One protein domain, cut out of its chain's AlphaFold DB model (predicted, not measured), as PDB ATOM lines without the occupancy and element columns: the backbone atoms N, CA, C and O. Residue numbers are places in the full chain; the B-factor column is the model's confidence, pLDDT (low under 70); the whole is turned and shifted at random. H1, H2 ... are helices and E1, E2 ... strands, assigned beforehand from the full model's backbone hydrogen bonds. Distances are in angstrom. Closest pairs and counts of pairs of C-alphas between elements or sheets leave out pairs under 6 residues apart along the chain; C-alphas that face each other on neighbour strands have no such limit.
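This is residues 113 to 265 of the 414 residues of an uncharacterized protein of Polyangium spumosum (UniProt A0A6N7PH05). One twisted sheet of seven strands makes a broad wall, with three helices, H2, H3 and H4, over one face and no named helix over the other. The longest helix, H4, covers the middle of the sheet at E7 and E4, H2 lies over the E1 and E2 end, H3 lies over E6 towards the other end, and the short helix H5 packs on H4. The printed part has 153 residues, with five named helices and seven named strands in the order H1 H2 E1 E2 E3 E4 H3 E5 E6 E7 H4 H5. The sheet's order is E1, E2, E3, E4, E7, E6, E5, antiparallel throughout, and the class is mixed, helices and strands. The whole is compact, with a radius of gyration of the C-alphas of 14.7 A, and rounded, spanning 41 by 35 by 27 A.

The longest strands are E3, residues 150 to 157, 20.8 A from first to last C-alpha, and E4, residues 165 to 172, 19.9 A. On the E3 side of the sheet come E2, residues 140 to 144, 13.2 A, and E1, residues 134 to 136, 6.5 A. After E4 in the sheet's order come E7, residues 216 to 220, 14.1 A, E6, residues 205 to 209, 14.0 A, and E5, residues 198 to 201, 10.5 A. H4, residues 234 to 250, is 23.7 A long, from C-alpha 234 at (105.612, 113.049, 88.205) to C-alpha 250 at (105.658, 90.615, 80.421). H3 is residues 180 to 189, 14.4 A, and H2 is residues 124 to 131, 10.5 A. H1, residues 113 to 117, 6.3 A, begins at C-alpha 113 at (111.037, 89.691, 87.276), and H5, residues 258 to 263, 9.0 A, ends at C-alpha 263 at (97.379, 109.202, 89.210).

E1 E2 E3 E4 and E5 E6 E7 are two meanders, each strand the antiparallel neighbour of the one before. E4 of the one and E7 of the other are neighbours, antiparallel at 176 degrees between their N-to-C directions, with N 170 and O 216 2.8 A apart, within hydrogen-bond range. E3 and E4 form a hairpin, with N 154 and O 169 at 2.8 A. E6 and E7 form another, with N 208 and O 217 at 2.8 A. The edge strands are E1 and E5. H2, H3 and H4 lie on the same face, in two layers, helices on one face of a sheet. H4 runs along the strands over E7, at 7 degrees on the local plane and a height over the sheet of 8.6 A; the closest C-alphas are those of Val 220 and Ala 234, 6.0 A apart. H2 runs along the strands over E2, also at a height of 8.6 A. H4 is the hub, touching three helices. Its residues 244 to 249 touch H3, at a steep tilt of 43 degrees, opposite ways, with the C-alphas of Ala 185 and Ala 248 closest at 5.3 A. Its residues 236 to 240 touch H5, at a steep tilt of 64 degrees, opposite ways, with the C-alphas of Ala 240 and Glu 260 closest at 5.4 A. H1 only just touches H4, with 3 pairs of C-alphas within 8 A, Ala 116 and Leu 246 closest at 6.8 A. H2 and H4 are apart. In H1, H2, H3, H4 and H5 every O i to N i+4 pair is within hydrogen-bond range.

The two C-alphas farthest apart, those of Asp 148 and Gly 227, are 43.5 A apart. The strands' lines turn by 92 degrees from edge to edge of the sheet. The printed part has no cut. The one long link, E7 to H4, has 13 residues, 221 to 233; in it residues 223 to 224 pair antiparallel with residues 229 to 230. The mean pLDDT of the printed part is 92.4, with residues 192, 226 and 227 under 70.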
ATOM      1  N   ASN A 113     111.279  89.715  85.833       94.44
ATOM      2  CA  ASN A 113     111.037  89.691  87.276       94.44
ATOM      3  C   ASN A 113     111.980  90.640  88.026       94.44
ATOM      4  O   ASN A 113     111.538  91.348  88.931       94.44
ATOM      5  N   ASP A 114     113.244  90.733  87.603       95.00
ATOM      6  CA  ASP A 114     114.193  91.702  88.166       95.00
ATOM      7  C   ASP A 114     113.740  93.140  87.876       95.00
ATOM      8  O   ASP A 114     113.797  94.003  88.750       95.00
ATOM      9  N   LEU A 115     113.218  93.399  86.667       95.25
ATOM     10  CA  LEU A 115     112.616  94.690  86.320       95.25
ATOM     11  C   LEU A 115     111.397  95.023  87.192       95.25
ATOM     12  O   LEU A 115     111.228  96.178  87.589       95.25
ATOM     13  N   ALA A 116     110.545  94.034  87.471       94.50
ATOM     14  CA  ALA A 116     109.350  94.207  88.293       94.50
ATOM     15  C   ALA A 116     109.689  94.502  89.763       94.50
ATOM     16  O   ALA A 116     108.985  95.281  90.405       94.50
ATOM     17  N   ALA A 117     110.780  93.927  90.275       93.81
ATOM     18  CA  ALA A 117     111.280  94.176  91.625       93.81
ATOM     19  C   ALA A 117     112.047  95.509  91.761       93.81
ATOM     20  O   ALA A 117     112.275  95.985  92.876       93.81
ATOM     21  N   ALA A 118     112.463  96.116  90.648       93.31
ATOM     22  CA  ALA A 118     113.322  97.290  90.664       93.31
ATOM     23  C   ALA A 118     112.582  98.601  90.971       93.31
ATOM     24  O   ALA A 118     111.524  98.912  90.420       93.31
ATOM     25  N   GLN A 119     113.223  99.435  91.789       94.06
ATOM     26  CA  GLN A 119     112.839 100.827  92.003       94.06
ATOM     27  C   GLN A 119     113.415 101.699  90.883       94.06
ATOM     28  O   GLN A 119     114.627 101.895  90.791       94.06
ATOM     29  N   ILE A 120     112.552 102.216  90.007       95.56
ATOM     30  CA  ILE A 120     112.979 103.036  88.859       95.56
ATOM     31  C   ILE A 120     113.073 104.531  89.166       95.56
ATOM     32  O   ILE A 120     113.517 105.317  88.335       95.56
ATOM     33  N   ASP A 121     112.656 104.946  90.354       94.81
ATOM     34  CA  ASP A 121     112.616 106.326  90.829       94.81
ATOM     35  C   ASP A 121     113.934 106.776  91.485       94.81
ATOM     36  O   ASP A 121     113.946 107.668  92.344       94.81
ATOM     37  N   LEU A 122     115.027 106.145  91.054       95.69
ATOM     38  CA  LEU A 122     116.390 106.337  91.522       95.69
ATOM     39  C   LEU A 122     117.206 107.209  90.553       95.69
ATOM     40  O   LEU A 122     116.941 107.221  89.343       95.69
ATOM     41  N   PRO A 123     118.275 107.869  91.043       95.75
ATOM     42  CA  PRO A 123     119.249 108.520  90.181       95.75
ATOM     43  C   PRO A 123     119.881 107.528  89.206       95.75
ATOM     44  O   PRO A 123     120.061 106.347  89.518       95.75
ATOM     45  N   ARG A 124     120.305 108.024  88.041       95.06
ATOM     46  CA  ARG A 124     120.830 107.197  86.944       95.06
ATOM     47  C   ARG A 124     121.911 106.200  87.365       95.06
ATOM     48  O   ARG A 124     121.841 105.045  86.967       95.06
ATOM     49  N   ALA A 125     122.899 106.630  88.151       94.25
ATOM     50  CA  ALA A 125     123.997 105.761  88.586       94.25
ATOM     51  C   ALA A 125     123.505 104.612  89.483       94.25
ATOM     52  O   ALA A 125     123.926 103.469  89.315       94.25
ATOM     53  N   SER A 126     122.569 104.904  90.388       95.69
ATOM     54  CA  SER A 126     121.952 103.907  91.263       95.69
ATOM     55  C   SER A 126     121.097 102.924  90.467       95.69
ATOM     56  O   SER A 126     121.210 101.721  90.680       95.69
ATOM     57  N   LEU A 127     120.308 103.415  89.505       95.69
ATOM     58  CA  LEU A 127     119.496 102.563  88.633       95.69
ATOM     59  C   LEU A 127     120.365 101.680  87.724       95.69
ATOM     60  O   LEU A 127     120.090 100.494  87.567       95.69
ATOM     61  N   ALA A 128     121.451 102.233  87.173       94.81
ATOM     62  CA  ALA A 128     122.421 101.490  86.373       94.81
ATOM     63  C   ALA A 128     123.062 100.356  87.179       94.81
ATOM     64  O   ALA A 128     123.138  99.230  86.696       94.81
ATOM     65  N   LYS A 129     123.464 100.637  88.425       94.56
ATOM     66  CA  LYS A 129     124.011  99.631  89.340       94.56
ATOM     67  C   LYS A 129     122.982  98.554  89.691       94.56
ATOM     68  O   LYS A 129     123.336  97.382  89.705       94.56
ATOM     69  N   ALA A 130     121.737  98.943  89.966       94.25
ATOM     70  CA  ALA A 130     120.675  98.018  90.356       94.25
ATOM     71  C   ALA A 130     120.274  97.058  89.225       94.25
ATOM     72  O   ALA A 130     119.986  95.897  89.485       94.25
ATOM     73  N   LEU A 131     120.270  97.540  87.979       95.19
ATOM     74  CA  LEU A 131     119.791  96.779  86.824       95.19
ATOM     75  C   LEU A 131     120.909  96.256  85.906       95.19
ATOM     76  O   LEU A 131     120.609  95.603  84.917       95.19
ATOM     77  N   GLY A 132     122.184  96.542  86.179       93.06
ATOM     78  CA  GLY A 132     123.288  96.167  85.282       93.06
ATOM     79  C   GLY A 132     123.292  96.945  83.956       93.06
ATOM     80  O   GLY A 132     123.651  96.409  82.910       93.06
ATOM     81  N   GLY A 133     122.856  98.208  83.981       91.81
ATOM     82  CA  GLY A 133     122.726  99.054  82.793       91.81
ATOM     83  C   GLY A 133     123.988  99.836  82.425       91.81
ATOM     84  O   GLY A 133     124.809 100.183  83.272       91.81
ATOM     85  N   SER A 134     124.106 100.185  81.146       91.56
ATOM     86  CA  SER A 134     125.165 101.036  80.596       91.56
ATOM     87  C   SER A 134     124.634 102.429  80.262       91.56
ATOM     88  O   SER A 134     123.591 102.580  79.624       91.56
ATOM     89  N   SER A 135     125.356 103.470  80.683       89.31
ATOM     90  CA  SER A 135     125.013 104.851  80.325       89.31
ATOM     91  C   SER A 135     125.467 105.166  78.901       89.31
ATOM     92  O   SER A 135     126.611 104.907  78.538       89.31
ATOM     93  N   LEU A 136     124.579 105.764  78.112       84.50
ATOM     94  CA  LEU A 136     124.860 106.246  76.762       84.50
ATOM     95  C   LEU A 136     124.744 107.774  76.775       84.50
ATOM     96  O   LEU A 136     123.652 108.337  76.798       84.50
ATOM     97  N   GLY A 137     125.884 108.460  76.823       85.88
ATOM     98  CA  GLY A 137     125.916 109.912  77.020       85.88
ATOM     99  C   GLY A 137     125.447 110.344  78.417       85.88
ATOM    100  O   GLY A 137     125.559 109.601  79.394       85.88
ATOM    101  N   SER A 138     124.948 111.576  78.532       86.12
ATOM    102  CA  SER A 138     124.547 112.238  79.788       86.12
ATOM    103  C   SER A 138     123.112 111.942  80.236       86.12
ATOM    104  O   SER A 138     122.817 112.056  81.424       86.12
ATOM    105  N   SER A 139     122.230 111.537  79.322       90.81
ATOM    106  CA  SER A 139     120.782 111.478  79.571       90.81
ATOM    107  C   SER A 139     120.152 110.099  79.386       90.81
ATOM    108  O   SER A 139     119.016 109.910  79.809       90.81
ATOM    109  N   LEU A 140     120.856 109.116  78.819       94.12
ATOM    110  CA  LEU A 140     120.291 107.797  78.529       94.12
ATOM    111  C   LEU A 140     120.968 106.696  79.355       94.12
ATOM    112  O   LEU A 140     122.194 106.654  79.479       94.12
ATOM    113  N   LEU A 141     120.160 105.788  79.896       96.06
ATOM    114  CA  LEU A 141     120.585 104.524  80.496       96.06
ATOM    115  C   LEU A 141     119.931 103.377  79.725       96.06
ATOM    116  O   LEU A 141     118.709 103.354  79.606       96.06
ATOM    117  N   SER A 142     120.722 102.431  79.226       96.31
ATOM    118  CA  SER A 142     120.225 101.224  78.564       96.31
ATOM    119  C   SER A 142     120.518  99.995  79.419       96.31
ATOM    120  O   SER A 142     121.646  99.805  79.869       96.31
ATOM    121  N   VAL A 143     119.501  99.174  79.656       96.56
ATOM    122  CA  VAL A 143     119.572  97.947  80.453       96.56
ATOM    123  C   VAL A 143     119.253  96.763  79.537       96.56
ATOM    124  O   VAL A 143     118.155  96.734  78.973       96.56
ATOM    125  N   PRO A 144     120.178  95.805  79.344       96.00
ATOM    126  CA  PRO A 144     119.945  94.639  78.497       96.00
ATOM    127  C   PRO A 144     118.936  93.680  79.140       96.00
ATOM    128  O   PRO A 144     119.011  93.402  80.333       96.00
ATOM    129  N   LEU A 145     118.017  93.139  78.338       96.12
ATOM    130  CA  LEU A 145     116.973  92.229  78.809       96.12
ATOM    131  C   LEU A 145     117.203  90.794  78.346       96.12
ATOM    132  O   LEU A 145     117.483  90.526  77.174       96.12
ATOM    133  N   GLY A 146     116.991  89.860  79.271       93.44
ATOM    134  CA  GLY A 146     116.961  88.418  79.024       93.44
ATOM    135  C   GLY A 146     115.612  87.951  78.475       93.44
ATOM    136  O   GLY A 146     115.100  86.932  78.919       93.44
ATOM    137  N   HIS A 147     114.998  88.720  77.570       93.81
ATOM    138  CA  HIS A 147     113.668  88.444  77.019       93.81
ATOM    139  C   HIS A 147     113.749  88.060  75.534       93.81
ATOM    140  O   HIS A 147     114.627  88.530  74.801       93.81
ATOM    141  N   ASP A 148     112.828  87.218  75.068       91.75
ATOM    142  CA  ASP A 148     112.789  86.719  73.688       91.75
ATOM    143  C   ASP A 148     112.446  87.830  72.681       91.75
ATOM    144  O   ASP A 148     113.067  87.932  71.629       91.75
ATOM    145  N   ARG A 149     111.515  88.721  73.028       93.81
ATOM    146  CA  ARG A 149     111.061  89.820  72.169       93.81
ATOM    147  C   ARG A 149     111.794  91.140  72.362       93.81
ATOM    148  O   ARG A 149     112.000  91.858  71.388       93.81
ATOM    149  N   TYR A 150     112.157  91.488  73.591       96.00
ATOM    150  CA  TYR A 150     112.754  92.781  73.920       96.00
ATOM    151  C   TYR A 150     114.232  92.597  74.238       96.00
ATOM    152  O   TYR A 150     114.600  91.728  75.022       96.00
ATOM    153  N   GLN A 151     115.086  93.404  73.610       95.69
ATOM    154  CA  GLN A 151     116.535  93.321  73.805       95.69
ATOM    155  C   GLN A 151     117.025  94.192  74.957       95.69
ATOM    156  O   GLN A 151     118.045  93.886  75.570       95.69
ATOM    157  N   SER A 152     116.334  95.298  75.226       96.31
ATOM    158  CA  SER A 152     116.738  96.259  76.246       96.31
ATOM    159  C   SER A 152     115.562  97.114  76.702       96.31
ATOM    160  O   SER A 152     114.618  97.335  75.943       96.31
ATOM    161  N   VAL A 153     115.672  97.685  77.896       97.75
ATOM    162  CA  VAL A 153     114.896  98.856  78.306       97.75
ATOM    163  C   VAL A 153     115.804 100.078  78.354       97.75
ATOM    164  O   VAL A 153     116.938 100.015  78.823       97.75
ATOM    165  N   SER A 154     115.311 101.198  77.844       97.31
ATOM    166  CA  SER A 154     116.017 102.475  77.821       97.31
ATOM    167  C   SER A 154     115.306 103.471  78.726       97.31
ATOM    168  O   SER A 154     114.120 103.716  78.530       97.31
ATOM    169  N   PHE A 155     116.020 104.076  79.671       97.81
ATOM    170  CA  PHE A 155     115.529 105.126  80.564       97.81
ATOM    171  C   PHE A 155     116.133 106.474  80.175       97.81
ATOM    172  O   PHE A 155     117.356 106.614  80.103       97.81
ATOM    173  N   MET A 156     115.282 107.471  79.946       96.56
ATOM    174  CA  MET A 156     115.702 108.832  79.618       96.56
ATOM    175  C   MET A 156     115.615 109.717  80.858       96.56
ATOM    176  O   MET A 156     114.577 109.759  81.515       96.56
ATOM    177  N   PHE A 157     116.662 110.479  81.134       95.50
ATOM    178  CA  PHE A 157     116.764 111.434  82.232       95.50
ATOM    179  C   PHE A 157     116.710 112.869  81.698       95.50
ATOM    180  O   PHE A 157     116.960 113.132  80.519       95.50
ATOM    181  N   ASP A 158     116.350 113.810  82.566       90.56
ATOM    182  CA  ASP A 158     116.598 115.226  82.309       90.56
ATOM    183  C   ASP A 158     117.991 115.580  82.833       90.56
ATOM    184  O   ASP A 158     118.303 115.285  83.984       90.56
ATOM    185  N   GLU A 159     118.830 116.201  82.007       89.38
ATOM    186  CA  GLU A 159     120.184 116.595  82.415       89.38
ATOM    187  C   GLU A 159     120.169 117.644  83.525       89.38
ATOM    188  O   GLU A 159     121.064 117.662  84.368       89.38
ATOM    189  N   LYS A 160     119.140 118.499  83.551       88.12
ATOM    190  CA  LYS A 160     118.991 119.540  84.572       88.12
ATOM    191  C   LYS A 160     118.439 118.989  85.881       88.12
ATOM    192  O   LYS A 160     118.645 119.584  86.929       88.12
ATOM    193  N   GLU A 161     117.754 117.852  85.823       86.81
ATOM    194  CA  GLU A 161     117.108 117.216  86.969       86.81
ATOM    195  C   GLU A 161     117.276 115.680  86.904       86.81
ATOM    196  O   GLU A 161     116.316 114.938  86.661       86.81
ATOM    197  N   PRO A 162     118.486 115.146  87.130       90.31
ATOM    198  CA  PRO A 162     118.790 113.729  86.905       90.31
ATOM    199  C   PRO A 162     118.341 112.798  88.049       90.31
ATOM    200  O   PRO A 162     118.801 111.657  88.136       90.31
ATOM    201  N   ALA A 163     117.463 113.266  88.945       93.06
ATOM    202  CA  ALA A 163     117.080 112.560  90.171       93.06
ATOM    203  C   ALA A 163     116.332 111.236  89.922       93.06
ATOM    204  O   ALA A 163     116.426 110.322  90.732       93.06
ATOM    205  N   TYR A 164     115.595 111.141  88.817       95.25
ATOM    206  CA  TYR A 164     114.876 109.952  88.346       95.25
ATOM    207  C   TYR A 164     114.660 110.080  86.822       95.25
ATOM    208  O   TYR A 164     114.923 111.161  86.278       95.25
ATOM    209  N   PRO A 165     114.235 109.037  86.086       96.69
ATOM    210  CA  PRO A 165     113.946 109.169  84.660       96.69
ATOM    211  C   PRO A 165     112.708 110.049  84.399       96.69
ATOM    212  O   PRO A 165     111.940 110.372  85.297       96.69
ATOM    213  N   LYS A 166     112.503 110.501  83.163       95.44
ATOM    214  CA  LYS A 166     111.254 111.143  82.698       95.44
ATOM    215  C   LYS A 166     110.455 110.249  81.752       95.44
ATOM    216  O   LYS A 166     109.260 110.459  81.548       95.44
ATOM    217  N   SER A 167     111.114 109.257  81.166       97.31
ATOM    218  CA  SER A 167     110.494 108.266  80.298       97.31
ATOM    219  C   SER A 167     111.302 106.979  80.276       97.31
ATOM    220  O   SER A 167     112.489 106.965  80.619       97.31
ATOM    221  N   PHE A 168     110.655 105.908  79.834       98.38
ATOM    222  CA  PHE A 168     111.305 104.650  79.514       98.38
ATOM    223  C   PHE A 168     110.746 104.064  78.216       98.38
ATOM    224  O   PHE A 168     109.643 104.407  77.786       98.38
ATOM    225  N   SER A 169     111.512 103.182  77.580       98.00
ATOM    226  CA  SER A 169     111.074 102.454  76.395       98.00
ATOM    227  C   SER A 169     111.627 101.037  76.366       98.00
ATOM    228  O   SER A 169     112.822 100.830  76.565       98.00
ATOM    229  N   LEU A 170     110.751 100.072  76.101       97.69
ATOM    230  CA  LEU A 170     111.105  98.688  75.819       97.69
ATOM    231  C   LEU A 170     111.453  98.573  74.337       97.69
ATOM    232  O   LEU A 170     110.604  98.774  73.464       97.69
ATOM    233  N   VAL A 171     112.718  98.262  74.069       95.44
ATOM    234  CA  VAL A 171     113.274  98.184  72.722       95.44
ATOM    235  C   VAL A 171     113.168  96.739  72.230       95.44
ATOM    236  O   VAL A 171     113.752  95.839  72.847       95.44
ATOM    237  N   PRO A 172     112.424  96.488  71.143       94.19
ATOM    238  CA  PRO A 172     112.285  95.160  70.570       94.19
ATOM    239  C   PRO A 172     113.621  94.685  69.978       94.19
ATOM    240  O   PRO A 172     114.460  95.493  69.572       94.19
ATOM    241  N   ARG A 173     113.829  93.368  69.920       93.44
ATOM    242  CA  ARG A 173     114.937  92.768  69.165       93.44
ATOM    243  C   ARG A 173     114.794  93.097  67.683       93.44
ATOM    244  O   ARG A 173     113.686  93.224  67.163       93.44
ATOM    245  N   SER A 174     115.925  93.181  66.985       90.44
ATOM    246  CA  SER A 174     115.925  93.318  65.526       90.44
ATOM    247  C   SER A 174     115.074  92.221  64.875       90.44
ATOM    248  O   SER A 174     115.217  91.045  65.203       90.44
ATOM    249  N   GLY A 175     114.170  92.614  63.975       87.19
ATOM    250  CA  GLY A 175     113.253  91.703  63.282       87.19
ATOM    251  C   GLY A 175     112.000  91.299  64.069       87.19
ATOM    252  O   GLY A 175     111.119  90.660  63.490       87.19
ATOM    253  N   ALA A 176     111.870  91.686  65.343       88.81
ATOM    254  CA  ALA A 176     110.625  91.491  66.076       88.81
ATOM    255  C   ALA A 176     109.496  92.351  65.479       88.81
ATOM    256  O   ALA A 176     109.724  93.427  64.922       88.81
ATOM    257  N   ARG A 177     108.265  91.847  65.590       89.75
ATOM    258  CA  ARG A 177     107.037  92.530  65.166       89.75
ATOM    259  C   ARG A 177     106.229  92.944  66.389       89.75
ATOM    260  O   ARG A 177     106.359  92.333  67.453       89.75
ATOM    261  N   ALA A 178     105.370  93.946  66.217       90.94
ATOM    262  CA  ALA A 178     104.394  94.318  67.230       90.94
ATOM    263  C   ALA A 178     103.499  93.126  67.601       90.94
ATOM    264  O   ALA A 178     103.040  92.391  66.725       90.94
ATOM    265  N   ASP A 179     103.252  92.950  68.898       92.94
ATOM    266  CA  ASP A 179     102.316  91.948  69.402       92.94
ATOM    267  C   ASP A 179     100.983  92.610  69.751       92.94
ATOM    268  O   ASP A 179     100.933  93.413  70.690       92.94
ATOM    269  N   PRO A 180      99.896  92.260  69.042       92.06
ATOM    270  CA  PRO A 180      98.568  92.785  69.326       92.06
ATOM    271  C   PRO A 180      98.130  92.577  70.780       92.06
ATOM    272  O   PRO A 180      97.439  93.436  71.326       92.06
ATOM    273  N   ARG A 181      98.574  91.495  71.436       93.81
ATOM    274  CA  ARG A 181      98.226  91.193  72.834       93.81
ATOM    275  C   ARG A 181      98.748  92.252  73.796       93.81
ATOM    276  O   ARG A 181      98.070  92.569  74.768       93.81
ATOM    277  N   VAL A 182      99.915  92.836  73.512       94.44
ATOM    278  CA  VAL A 182     100.492  93.916  74.325       94.44
ATOM    279  C   VAL A 182      99.630  95.171  74.216       94.44
ATOM    280  O   VAL A 182      99.274  95.769  75.231       94.44
ATOM    281  N   SER A 183      99.251  95.560  72.995       92.81
ATOM    282  CA  SER A 183      98.357  96.701  72.778       92.81
ATOM    283  C   SER A 183      96.985  96.478  73.416       92.81
ATOM    284  O   SER A 183      96.436  97.395  74.021       92.81
ATOM    285  N   GLU A 184      96.441  95.268  73.331       91.75
ATOM    286  CA  GLU A 184      95.163  94.913  73.948       91.75
ATOM    287  C   GLU A 184      95.237  94.951  75.484       91.75
ATOM    288  O   GLU A 184      94.393  95.578  76.129       91.75
ATOM    289  N   ALA A 185      96.271  94.348  76.082       93.75
ATOM    290  CA  ALA A 185      96.487  94.344  77.527       93.75
ATOM    291  C   ALA A 185      96.678  95.764  78.080       93.75
ATOM    292  O   ALA A 185      96.023  96.144  79.054       93.75
ATOM    293  N   LEU A 186      97.508  96.581  77.420       94.31
ATOM    294  CA  LEU A 186      97.663  97.999  77.749       94.31
ATOM    295  C   LEU A 186      96.342  98.756  77.579       94.31
ATOM    296  O   LEU A 186      95.957  99.520  78.460       94.31
ATOM    297  N   GLY A 187      95.618  98.521  76.485       90.81
ATOM    298  CA  GLY A 187      94.331  99.157  76.214       90.81
ATOM    299  C   GLY A 187      93.302  98.908  77.320       90.81
ATOM    300  O   GLY A 187      92.645  99.855  77.756       90.81
ATOM    301  N   ARG A 188      93.219  97.668  77.826       88.06
ATOM    302  CA  ARG A 188      92.362  97.310  78.970       88.06
ATOM    303  C   ARG A 188      92.763  98.037  80.253       88.06
ATOM    304  O   ARG A 188      91.897  98.544  80.959       88.06
ATOM    305  N   ARG A 189      94.065  98.112  80.546       91.00
ATOM    306  CA  ARG A 189      94.590  98.720  81.783       91.00
ATOM    307  C   ARG A 189      94.583 100.253  81.780       91.00
ATOM    308  O   ARG A 189      94.626 100.856  82.842       91.00
ATOM    309  N   LEU A 190      94.512 100.894  80.614       89.62
ATOM    310  CA  LEU A 190      94.576 102.356  80.466       89.62
ATOM    311  C   LEU A 190      93.199 103.052  80.417       89.62
ATOM    312  O   LEU A 190      93.109 104.200  79.985       89.62
ATOM    313  N   HIS A 191      92.125 102.377  80.851       75.75
ATOM    314  CA  HIS A 191      90.801 102.965  81.137       75.75
ATOM    315  C   HIS A 191      90.280 103.975  80.090       75.75
ATOM    316  O   HIS A 191      89.800 105.061  80.403       75.75
ATOM    317  N   GLY A 192      90.423 103.632  78.814       65.50
ATOM    318  CA  GLY A 192      90.195 104.550  77.695       65.50
ATOM    319  C   GLY A 192      90.833 104.085  76.388       65.50
ATOM    320  O   GLY A 192      90.586 104.686  75.344       65.50
ATOM    321  N   GLY A 193      91.617 103.001  76.449       77.75
ATOM    322  CA  GLY A 193      92.198 102.328  75.295       77.75
ATOM    323  C   GLY A 193      93.408 103.049  74.704       77.75
ATOM    324  O   GLY A 193      93.695 104.204  75.008       77.75
ATOM    325  N   LEU A 194      94.123 102.359  73.818       85.88
ATOM    326  CA  LEU A 194      95.124 102.974  72.948       85.88
ATOM    327  C   LEU A 194      94.432 103.436  71.658       85.88
ATOM    328  O   LEU A 194      93.845 102.628  70.942       85.88
ATOM    329  N   LYS A 195      94.522 104.727  71.335       85.19
ATOM    330  CA  LYS A 195      94.129 105.281  70.036       85.19
ATOM    331  C   LYS A 195      95.304 105.260  69.085       85.19
ATOM    332  O   LYS A 195      96.268 105.987  69.301       85.19
ATOM    333  N   ASP A 196      95.223 104.424  68.055       87.12
ATOM    334  CA  ASP A 196      96.285 104.280  67.055       87.12
ATOM    335  C   ASP A 196      97.644 104.011  67.725       87.12
ATOM    336  O   ASP A 196      98.647 104.665  67.447       87.12
ATOM    337  N   GLY A 197      97.640 103.118  68.721       90.12
ATOM    338  CA  GLY A 197      98.817 102.795  69.530       90.12
ATOM    339  C   GLY A 197      99.194 103.846  70.577       90.12
ATOM    340  O   GLY A 197     100.181 103.648  71.268       90.12
ATOM    341  N   ASN A 198      98.441 104.935  70.748       92.69
ATOM    342  CA  ASN A 198      98.775 106.027  71.662       92.69
ATOM    343  C   ASN A 198      97.700 106.238  72.731       92.69
ATOM    344  O   ASN A 198      96.504 106.255  72.456       92.69
ATOM    345  N   TRP A 199      98.126 106.487  73.959       92.12
ATOM    346  CA  TRP A 199      97.258 106.894  75.054       92.12
ATOM    347  C   TRP A 199      97.879 108.068  75.794       92.12
ATOM    348  O   TRP A 199      99.102 108.192  75.911       92.12
ATOM    349  N   ASN A 200      97.017 108.951  76.282       91.19
ATOM    350  CA  ASN A 200      97.431 110.128  77.010       91.19
ATOM    351  C   ASN A 200      96.411 110.489  78.088       91.19
ATOM    352  O   ASN A 200      95.227 110.656  77.792       91.19
ATOM    353  N   TRP A 201      96.907 110.675  79.308       91.00
ATOM    354  CA  TRP A 201      96.138 111.187  80.431       91.00
ATOM    355  C   TRP A 201      96.493 112.649  80.693       91.00
ATOM    356  O   TRP A 201      97.647 112.989  80.987       91.00
ATOM    357  N   ALA A 202      95.485 113.514  80.545       85.94
ATOM    358  CA  ALA A 202      95.538 114.949  80.808       85.94
ATOM    359  C   ALA A 202      96.746 115.684  80.185       85.94
ATOM    360  O   ALA A 202      97.181 116.705  80.706       85.94
ATOM    361  N   GLY A 203      97.350 115.200  79.099       86.06
ATOM    362  CA  GLY A 203      98.570 115.775  78.520       86.06
ATOM    363  C   GLY A 203      99.834 115.604  79.373       86.06
ATOM    364  O   GLY A 203     100.849 116.209  79.044       86.06
ATOM    365  N   LEU A 204      99.783 114.840  80.468       89.31
ATOM    366  CA  LEU A 204     100.895 114.670  81.411       89.31
ATOM    367  C   LEU A 204     101.544 113.304  81.320       89.31
ATOM    368  O   LEU A 204     102.760 113.200  81.413       89.31
ATOM    369  N   VAL A 205     100.736 112.271  81.150       93.38
ATOM    370  CA  VAL A 205     101.197 110.890  81.119       93.38
ATOM    371  C   VAL A 205     100.880 110.349  79.739       93.38
ATOM    372  O   VAL A 205      99.786 110.583  79.225       93.38
ATOM    373  N   SER A 206     101.824 109.661  79.110       94.69
ATOM    374  CA  SER A 206     101.593 109.038  77.810       94.69
ATOM    375  C   SER A 206     102.185 107.649  77.738       94.69
ATOM    376  O   SER A 206     103.258 107.395  78.281       94.69
ATOM    377  N   VAL A 207     101.486 106.785  77.011       96.56
ATOM    378  CA  VAL A 207     101.934 105.453  76.612       96.56
ATOM    379  C   VAL A 207     101.776 105.366  75.102       96.56
ATOM    380  O   VAL A 207     100.778 105.824  74.552       96.56
ATOM    381  N   SER A 208     102.764 104.795  74.434       95.56
ATOM    382  CA  SER A 208     102.741 104.552  72.998       95.56
ATOM    383  C   SER A 208     103.250 103.149  72.699       95.56
ATOM    384  O   SER A 208     104.167 102.663  73.363       95.56
ATOM    385  N   VAL A 209     102.642 102.510  71.708       95.25
ATOM    386  CA  VAL A 209     103.044 101.229  71.141       95.25
ATOM    387  C   VAL A 209     103.208 101.437  69.646       95.25
ATOM    388  O   VAL A 209     102.236 101.720  68.943       95.25
ATOM    389  N   ASP A 210     104.438 101.323  69.157       93.31
ATOM    390  CA  ASP A 210     104.707 101.413  67.727       93.31
ATOM    391  C   ASP A 210     104.179 100.160  67.019       93.31
ATOM    392  O   ASP A 210     104.600  99.038  67.305       93.31
ATOM    393  N   ALA A 211     103.255 100.352  66.078       89.94
ATOM    394  CA  ALA A 211     102.592  99.254  65.380       89.94
ATOM    395  C   ALA A 211     103.522  98.475  64.429       89.94
ATOM    396  O   ALA A 211     103.157  97.387  63.985       89.94
ATOM    397  N   ARG A 212     104.703  99.011  64.085       88.75
ATOM    398  CA  ARG A 212     105.653  98.361  63.171       88.75
ATOM    399  C   ARG A 212     106.689  97.549  63.940       88.75
ATOM    400  O   ARG A 212     106.850  96.362  63.667       88.75
ATOM    401  N   SER A 213     107.381  98.174  64.888       88.88
ATOM    402  CA  SER A 213     108.464  97.556  65.654       88.88
ATOM    403  C   SER A 213     107.979  96.835  66.911       88.88
ATOM    404  O   SER A 213     108.661  95.936  67.389       88.88
ATOM    405  N   GLY A 214     106.829  97.217  67.473       90.94
ATOM    406  CA  GLY A 214     106.398  96.755  68.795       90.94
ATOM    407  C   GLY A 214     107.093  97.465  69.957       90.94
ATOM    408  O   GLY A 214     107.014  96.998  71.096       90.94
ATOM    409  N   THR A 215     107.784  98.578  69.688       95.62
ATOM    410  CA  THR A 215     108.377  99.419  70.732       95.62
ATOM    411  C   THR A 215     107.276  99.944  71.639       95.62
ATOM    412  O   THR A 215     106.339 100.584  71.167       95.62
ATOM    413  N   VAL A 216     107.419  99.727  72.945       97.44
ATOM    414  CA  VAL A 216     106.541 100.329  73.953       97.44
ATOM    415  C   VAL A 216     107.306 101.463  74.612       97.44
ATOM    416  O   VAL A 216     108.428 101.262  75.074       97.44
ATOM    417  N   ALA A 217     106.738 102.661  74.650       97.62
ATOM    418  CA  ALA A 217     107.343 103.813  75.309       97.62
ATOM    419  C   ALA A 217     106.326 104.507  76.207       97.62
ATOM    420  O   ALA A 217     105.177 104.707  75.814       97.62
ATOM    421  N   ALA A 218     106.763 104.896  77.400       97.38
ATOM    422  CA  ALA A 218     105.935 105.608  78.356       97.38
ATOM    423  C   ALA A 218     106.694 106.799  78.944       97.38
ATOM    424  O   ALA A 218     107.908 106.744  79.154       97.38
ATOM    425  N   SER A 219     105.988 107.899  79.191       96.69
ATOM    426  CA  SER A 219     106.602 109.129  79.690       96.69
ATOM    427  C   SER A 219     105.678 109.937  80.578       96.69
ATOM    428  O   SER A 219     104.457 109.891  80.424       96.69
ATOM    429  N   VAL A 220     106.294 110.732  81.452       95.81
ATOM    430  CA  VAL A 220     105.609 111.673  82.333       95.81
ATOM    431  C   VAL A 220     106.191 113.071  82.153       95.81
ATOM    432  O   VAL A 220     107.405 113.273  82.150       95.81
ATOM    433  N   GLN A 221     105.313 114.057  82.019       92.56
ATOM    434  CA  GLN A 221     105.668 115.468  82.034       92.56
ATOM    435  C   GLN A 221     105.978 115.907  83.463       92.56
ATOM    436  O   GLN A 221     105.186 115.698  84.382       92.56
ATOM    437  N   ARG A 222     107.114 116.578  83.638       90.69
ATOM    438  CA  ARG A 222     107.530 117.144  84.932       90.69
ATOM    439  C   ARG A 222     106.929 118.499  85.237       90.69
ATOM    440  O   ARG A 222     107.066 118.989  86.350       90.69
ATOM    441  N   VAL A 223     106.270 119.095  84.254       88.94
ATOM    442  CA  VAL A 223     105.653 120.407  84.368       88.94
ATOM    443  C   VAL A 223     104.200 120.361  83.914       88.94
ATOM    444  O   VAL A 223     103.833 119.655  82.972       88.94
ATOM    445  N   LEU A 224     103.368 121.129  84.603       83.94
ATOM    446  CA  LEU A 224     101.945 121.280  84.381       83.94
ATOM    447  C   LEU A 224     101.700 122.465  83.448       83.94
ATOM    448  O   LEU A 224     101.859 123.628  83.818       83.94
ATOM    449  N   GLY A 225     101.267 122.154  82.227       71.06
ATOM    450  CA  GLY A 225     100.781 123.153  81.281       71.06
ATOM    451  C   GLY A 225     101.834 124.188  80.837       71.06
ATOM    452  O   GLY A 225     103.028 124.055  81.106       71.06
ATOM    453  N   PRO A 226     101.402 125.229  80.110       66.56
ATOM    454  CA  PRO A 226     102.282 126.292  79.615       66.56
ATOM    455  C   PRO A 226     102.887 127.169  80.724       66.56
ATOM    456  O   PRO A 226     103.953 127.738  80.502       66.56
ATOM    457  N   GLY A 227     102.255 127.242  81.903       64.31
ATOM    458  CA  GLY A 227     102.766 127.963  83.078       64.31
ATOM    459  C   GLY A 227     103.992 127.318  83.734       64.31
ATOM    460  O   GLY A 227     104.626 127.936  84.582       64.31
ATOM    461  N   ARG A 228     104.363 126.099  83.311       77.19
ATOM    462  CA  ARG A 228     105.545 125.347  83.763       77.19
ATOM    463  C   ARG A 228     105.615 125.069  85.271       77.19
ATOM    464  O   ARG A 228     106.700 124.798  85.779       77.19
ATOM    465  N   SER A 229     104.489 125.084  85.984       84.69
ATOM    466  CA  SER A 229     104.453 124.677  87.394       84.69
ATOM    467  C   SER A 229     104.926 123.224  87.532       84.69
ATOM    468  O   SER A 229     104.566 122.413  86.680       84.69
ATOM    469  N   PRO A 230     105.711 122.853  88.554       89.88
ATOM    470  CA  PRO A 230     106.135 121.467  88.738       89.88
ATOM    471  C   PRO A 230     104.940 120.511  88.840       89.88
ATOM    472  O   PRO A 230     103.930 120.840  89.456       89.88
ATOM    473  N   ASN A 231     105.048 119.325  88.243       92.00
ATOM    474  CA  ASN A 231     104.095 118.238  88.440       92.00
ATOM    475  C   ASN A 231     104.461 117.490  89.735       92.00
ATOM    476  O   ASN A 231     105.430 116.721  89.724       92.00
ATOM    477  N   PRO A 232     103.700 117.662  90.833       91.69
ATOM    478  CA  PRO A 232     104.042 117.063  92.123       91.69
ATOM    479  C   PRO A 232     103.936 115.531  92.108       91.69
ATOM    480  O   PRO A 232     104.516 114.861  92.957       91.69
ATOM    481  N   HIS A 233     103.236 114.960  91.124       94.38
ATOM    482  CA  HIS A 233     103.014 113.522  91.007       94.38
ATOM    483  C   HIS A 233     103.940 112.848  89.994       94.38
ATOM    484  O   HIS A 233     103.831 111.640  89.811       94.38
ATOM    485  N   ALA A 234     104.857 113.576  89.344       94.75
ATOM    486  CA  ALA A 234     105.612 113.049  88.205       94.75
ATOM    487  C   ALA A 234     106.367 111.744  88.518       94.75
ATOM    488  O   ALA A 234     106.326 110.792  87.738       94.75
ATOM    489  N   LYS A 235     107.015 111.680  89.688       95.94
ATOM    490  CA  LYS A 235     107.737 110.491  90.159       95.94
ATOM    491  C   LYS A 235     106.790 109.309  90.419       95.94
ATOM    492  O   LYS A 235     107.021 108.225  89.891       95.94
ATOM    493  N   ALA A 236     105.702 109.528  91.159       96.38
ATOM    494  CA  ALA A 236     104.711 108.490  91.452       96.38
ATOM    495  C   ALA A 236     103.993 107.990  90.183       96.38
ATOM    496  O   ALA A 236     103.811 106.790  90.006       96.38
ATOM    497  N   GLN A 237     103.666 108.891  89.253       96.62
ATOM    498  CA  GLN A 237     103.101 108.547  87.947       96.62
ATOM    499  C   GLN A 237     104.051 107.676  87.122       96.62
ATOM    500  O   GLN A 237     103.603 106.742  86.463       96.62
ATOM    501  N   LEU A 238     105.359 107.950  87.154       97.56
ATOM    502  CA  LEU A 238     106.335 107.148  86.415       97.56
ATOM    503  C   LEU A 238     106.434 105.725  86.978       97.56
ATOM    504  O   LEU A 238     106.448 104.769  86.206       97.56
ATOM    505  N   VAL A 239     106.456 105.586  88.307       97.44
ATOM    506  CA  VAL A 239     106.450 104.281  88.989       97.44
ATOM    507  C   VAL A 239     105.164 103.511  88.687       97.44
ATOM    508  O   VAL A 239     105.220 102.339  88.322       97.44
ATOM    509  N   ALA A 240     104.009 104.171  88.764       97.31
ATOM    510  CA  ALA A 240     102.734 103.566  88.406       97.31
ATOM    511  C   ALA A 240     102.729 103.096  86.939       97.31
ATOM    512  O   ALA A 240     102.353 101.962  86.646       97.31
ATOM    513  N   LEU A 241     103.201 103.932  86.005       96.94
ATOM    514  CA  LEU A 241     103.317 103.560  84.592       96.94
ATOM    515  C   LEU A 241     104.228 102.352  84.384       96.94
ATOM    516  O   LEU A 241     103.918 101.493  83.567       96.94
ATOM    517  N   TRP A 242     105.350 102.298  85.098       97.81
ATOM    518  CA  TRP A 242     106.283 101.181  85.032       97.81
ATOM    519  C   TRP A 242     105.609  99.866  85.400       97.81
ATOM    520  O   TRP A 242     105.614  98.939  84.595       97.81
ATOM    521  N   LYS A 243     104.936  99.826  86.556       97.50
ATOM    522  CA  LYS A 243     104.160  98.662  87.007       97.50
ATOM    523  C   LYS A 243     103.111  98.251  85.971       97.50
ATOM    524  O   LYS A 243     103.054  97.092  85.571       97.50
ATOM    525  N   LEU A 244     102.326  99.217  85.482       96.81
ATOM    526  CA  LEU A 244     101.276  98.974  84.491       96.81
ATOM    527  C   LEU A 244     101.837  98.362  83.203       96.81
ATOM    528  O   LEU A 244     101.294  97.365  82.721       96.81
ATOM    529  N   VAL A 245     102.905  98.956  82.657       97.38
ATOM    530  CA  VAL A 245     103.523  98.517  81.401       97.38
ATOM    531  C   VAL A 245     104.193  97.160  81.565       97.38
ATOM    532  O   VAL A 245     103.970  96.297  80.725       97.38
ATOM    533  N   LEU A 246     104.958  96.930  82.635       97.31
ATOM    534  CA  LEU A 246     105.610  95.637  82.850       97.31
ATOM    535  C   LEU A 246     104.597  94.503  82.977       97.31
ATOM    536  O   LEU A 246     104.734  93.501  82.279       97.31
ATOM    537  N   GLY A 247     103.560  94.668  83.799       96.19
ATOM    538  CA  GLY A 247     102.544  93.629  83.933       96.19
ATOM    539  C   GLY A 247     101.749  93.401  82.641       96.19
ATOM    540  O   GLY A 247     101.280  92.298  82.413       96.19
ATOM    541  N   ALA A 248     101.614  94.409  81.769       95.81
ATOM    542  CA  ALA A 248     100.931  94.248  80.483       95.81
ATOM    543  C   ALA A 248     101.820  93.601  79.408       95.81
ATOM    544  O   ALA A 248     101.320  92.885  78.546       95.81
ATOM    545  N   VAL A 249     103.123  93.896  79.422       96.50
ATOM    546  CA  VAL A 249     104.068  93.453  78.386       96.50
ATOM    547  C   VAL A 249     104.659  92.081  78.701       96.50
ATOM    548  O   VAL A 249     104.860  91.289  77.785       96.50
ATOM    549  N   PHE A 250     104.943  91.812  79.974       96.31
ATOM    550  CA  PHE A 250     105.658  90.615  80.421       96.31
ATOM    551  C   PHE A 250     104.806  89.655  81.255       96.31
ATOM    552  O   PHE A 250     105.332  88.637  81.689       96.31
ATOM    553  N   ASP A 251     103.531  89.979  81.500       93.94
ATOM    554  CA  ASP A 251     102.612  89.169  82.320       93.94
ATOM    555  C   ASP A 251     103.162  88.850  83.726       93.94
ATOM    556  O   ASP A 251     102.923  87.800  84.316       93.94
ATOM    557  N   VAL A 252     103.953  89.777  84.272       94.25
ATOM    558  CA  VAL A 252     104.480  89.698  85.639       94.25
ATOM    559  C   VAL A 252     103.436  90.215  86.639       94.25
ATOM    560  O   VAL A 252     102.705  91.159  86.314       94.25
ATOM    561  N   PRO A 253     103.371  89.669  87.872       92.44
ATOM    562  CA  PRO A 253     102.353  90.007  88.873       92.44
ATOM    563  C   PRO A 253     102.650  91.347  89.570       92.44
ATOM    564  O   PRO A 253     102.728  91.438  90.794       92.44
ATOM    565  N   VAL A 254     102.850  92.401  88.781       94.25
ATOM    566  CA  VAL A 254     103.021  93.772  89.248       94.25
ATOM    567  C   VAL A 254     101.939  94.645  88.630       94.25
ATOM    568  O   VAL A 254     101.749  94.691  87.413       94.25
ATOM    569  N   GLU A 255     101.223  95.354  89.492       94.44
ATOM    570  CA  GLU A 255     100.180  96.289  89.098       94.44
ATOM    571  C   GLU A 255     100.265  97.548  89.967       94.44
ATOM    572  O   GLU A 255     100.740  97.487  91.107       94.44
ATOM    573  N   PRO A 256      99.852  98.713  89.439       95.75
ATOM    574  CA  PRO A 256      99.684  99.900  90.261       95.75
ATOM    575  C   PRO A 256      98.671  99.633  91.379       95.75
ATOM    576  O   PRO A 256      97.647  98.987  91.149       95.75
ATOM    577  N   SER A 257      98.907 100.181  92.569       94.94
ATOM    578  CA  SER A 257      97.856 100.262  93.587       94.94
ATOM    579  C   SER A 257      96.668 101.086  93.073       94.94
ATOM    580  O   SER A 257      96.790 101.828  92.096       94.94
ATOM    581  N   SER A 258      95.517 101.018  93.751       92.56
ATOM    582  CA  SER A 258      94.364 101.863  93.401       92.56
ATOM    583  C   SER A 258      94.753 103.347  93.341       92.56
ATOM    584  O   SER A 258      94.438 104.022  92.365       92.56
ATOM    585  N   ASP A 259      95.497 103.848  94.328       93.06
ATOM    586  CA  ASP A 259      95.914 105.255  94.381       93.06
ATOM    587  C   ASP A 259      96.908 105.611  93.268       93.06
ATOM    588  O   ASP A 259      96.804 106.667  92.645       93.06
ATOM    589  N   GLU A 260      97.839 104.709  92.952       95.06
ATOM    590  CA  GLU A 260      98.752 104.870  91.821       95.06
ATOM    591  C   GLU A 260      97.994 104.885  90.487       95.06
ATOM    592  O   GLU A 260      98.250 105.737  89.635       95.06
ATOM    593  N   ALA A 261      97.014 103.996  90.315       94.38
ATOM    594  CA  ALA A 261      96.168 103.945  89.129       94.38
ATOM    595  C   ALA A 261      95.352 105.239  88.966       94.38
ATOM    596  O   ALA A 261      95.207 105.740  87.851       94.38
ATOM    597  N   ARG A 262      94.882 105.851  90.065       94.19
ATOM    598  CA  ARG A 262      94.219 107.168  90.026       94.19
ATOM    599  C   ARG A 262      95.120 108.250  89.446       94.19
ATOM    600  O   ARG A 262      94.658 109.039  88.624       94.19
ATOM    601  N   LEU A 263      96.409 108.260  89.790       93.31
ATOM    602  CA  LEU A 263      97.379 109.202  89.210       93.31
ATOM    603  C   LEU A 263      97.575 109.007  87.697       93.31
ATOM    604  O   LEU A 263      98.012 109.938  87.011       93.31
ATOM    605  N   LEU A 264      97.237 107.820  87.184       93.62
ATOM    606  CA  LEU A 264      97.208 107.471  85.763       93.62
ATOM    607  C   LEU A 264      95.825 107.650  85.118       93.62
ATOM    608  O   LEU A 264      95.619 107.207  83.993       93.62
ATOM    609  N   GLY A 265      94.874 108.291  85.799       92.00
ATOM    610  CA  GLY A 265      93.538 108.517  85.255       92.00
ATOM    611  C   GLY A 265      92.603 107.317  85.386       92.00
ATOM    612  O   GLY A 265      91.687 107.179  84.578       92.00
TER     613      GLY A 265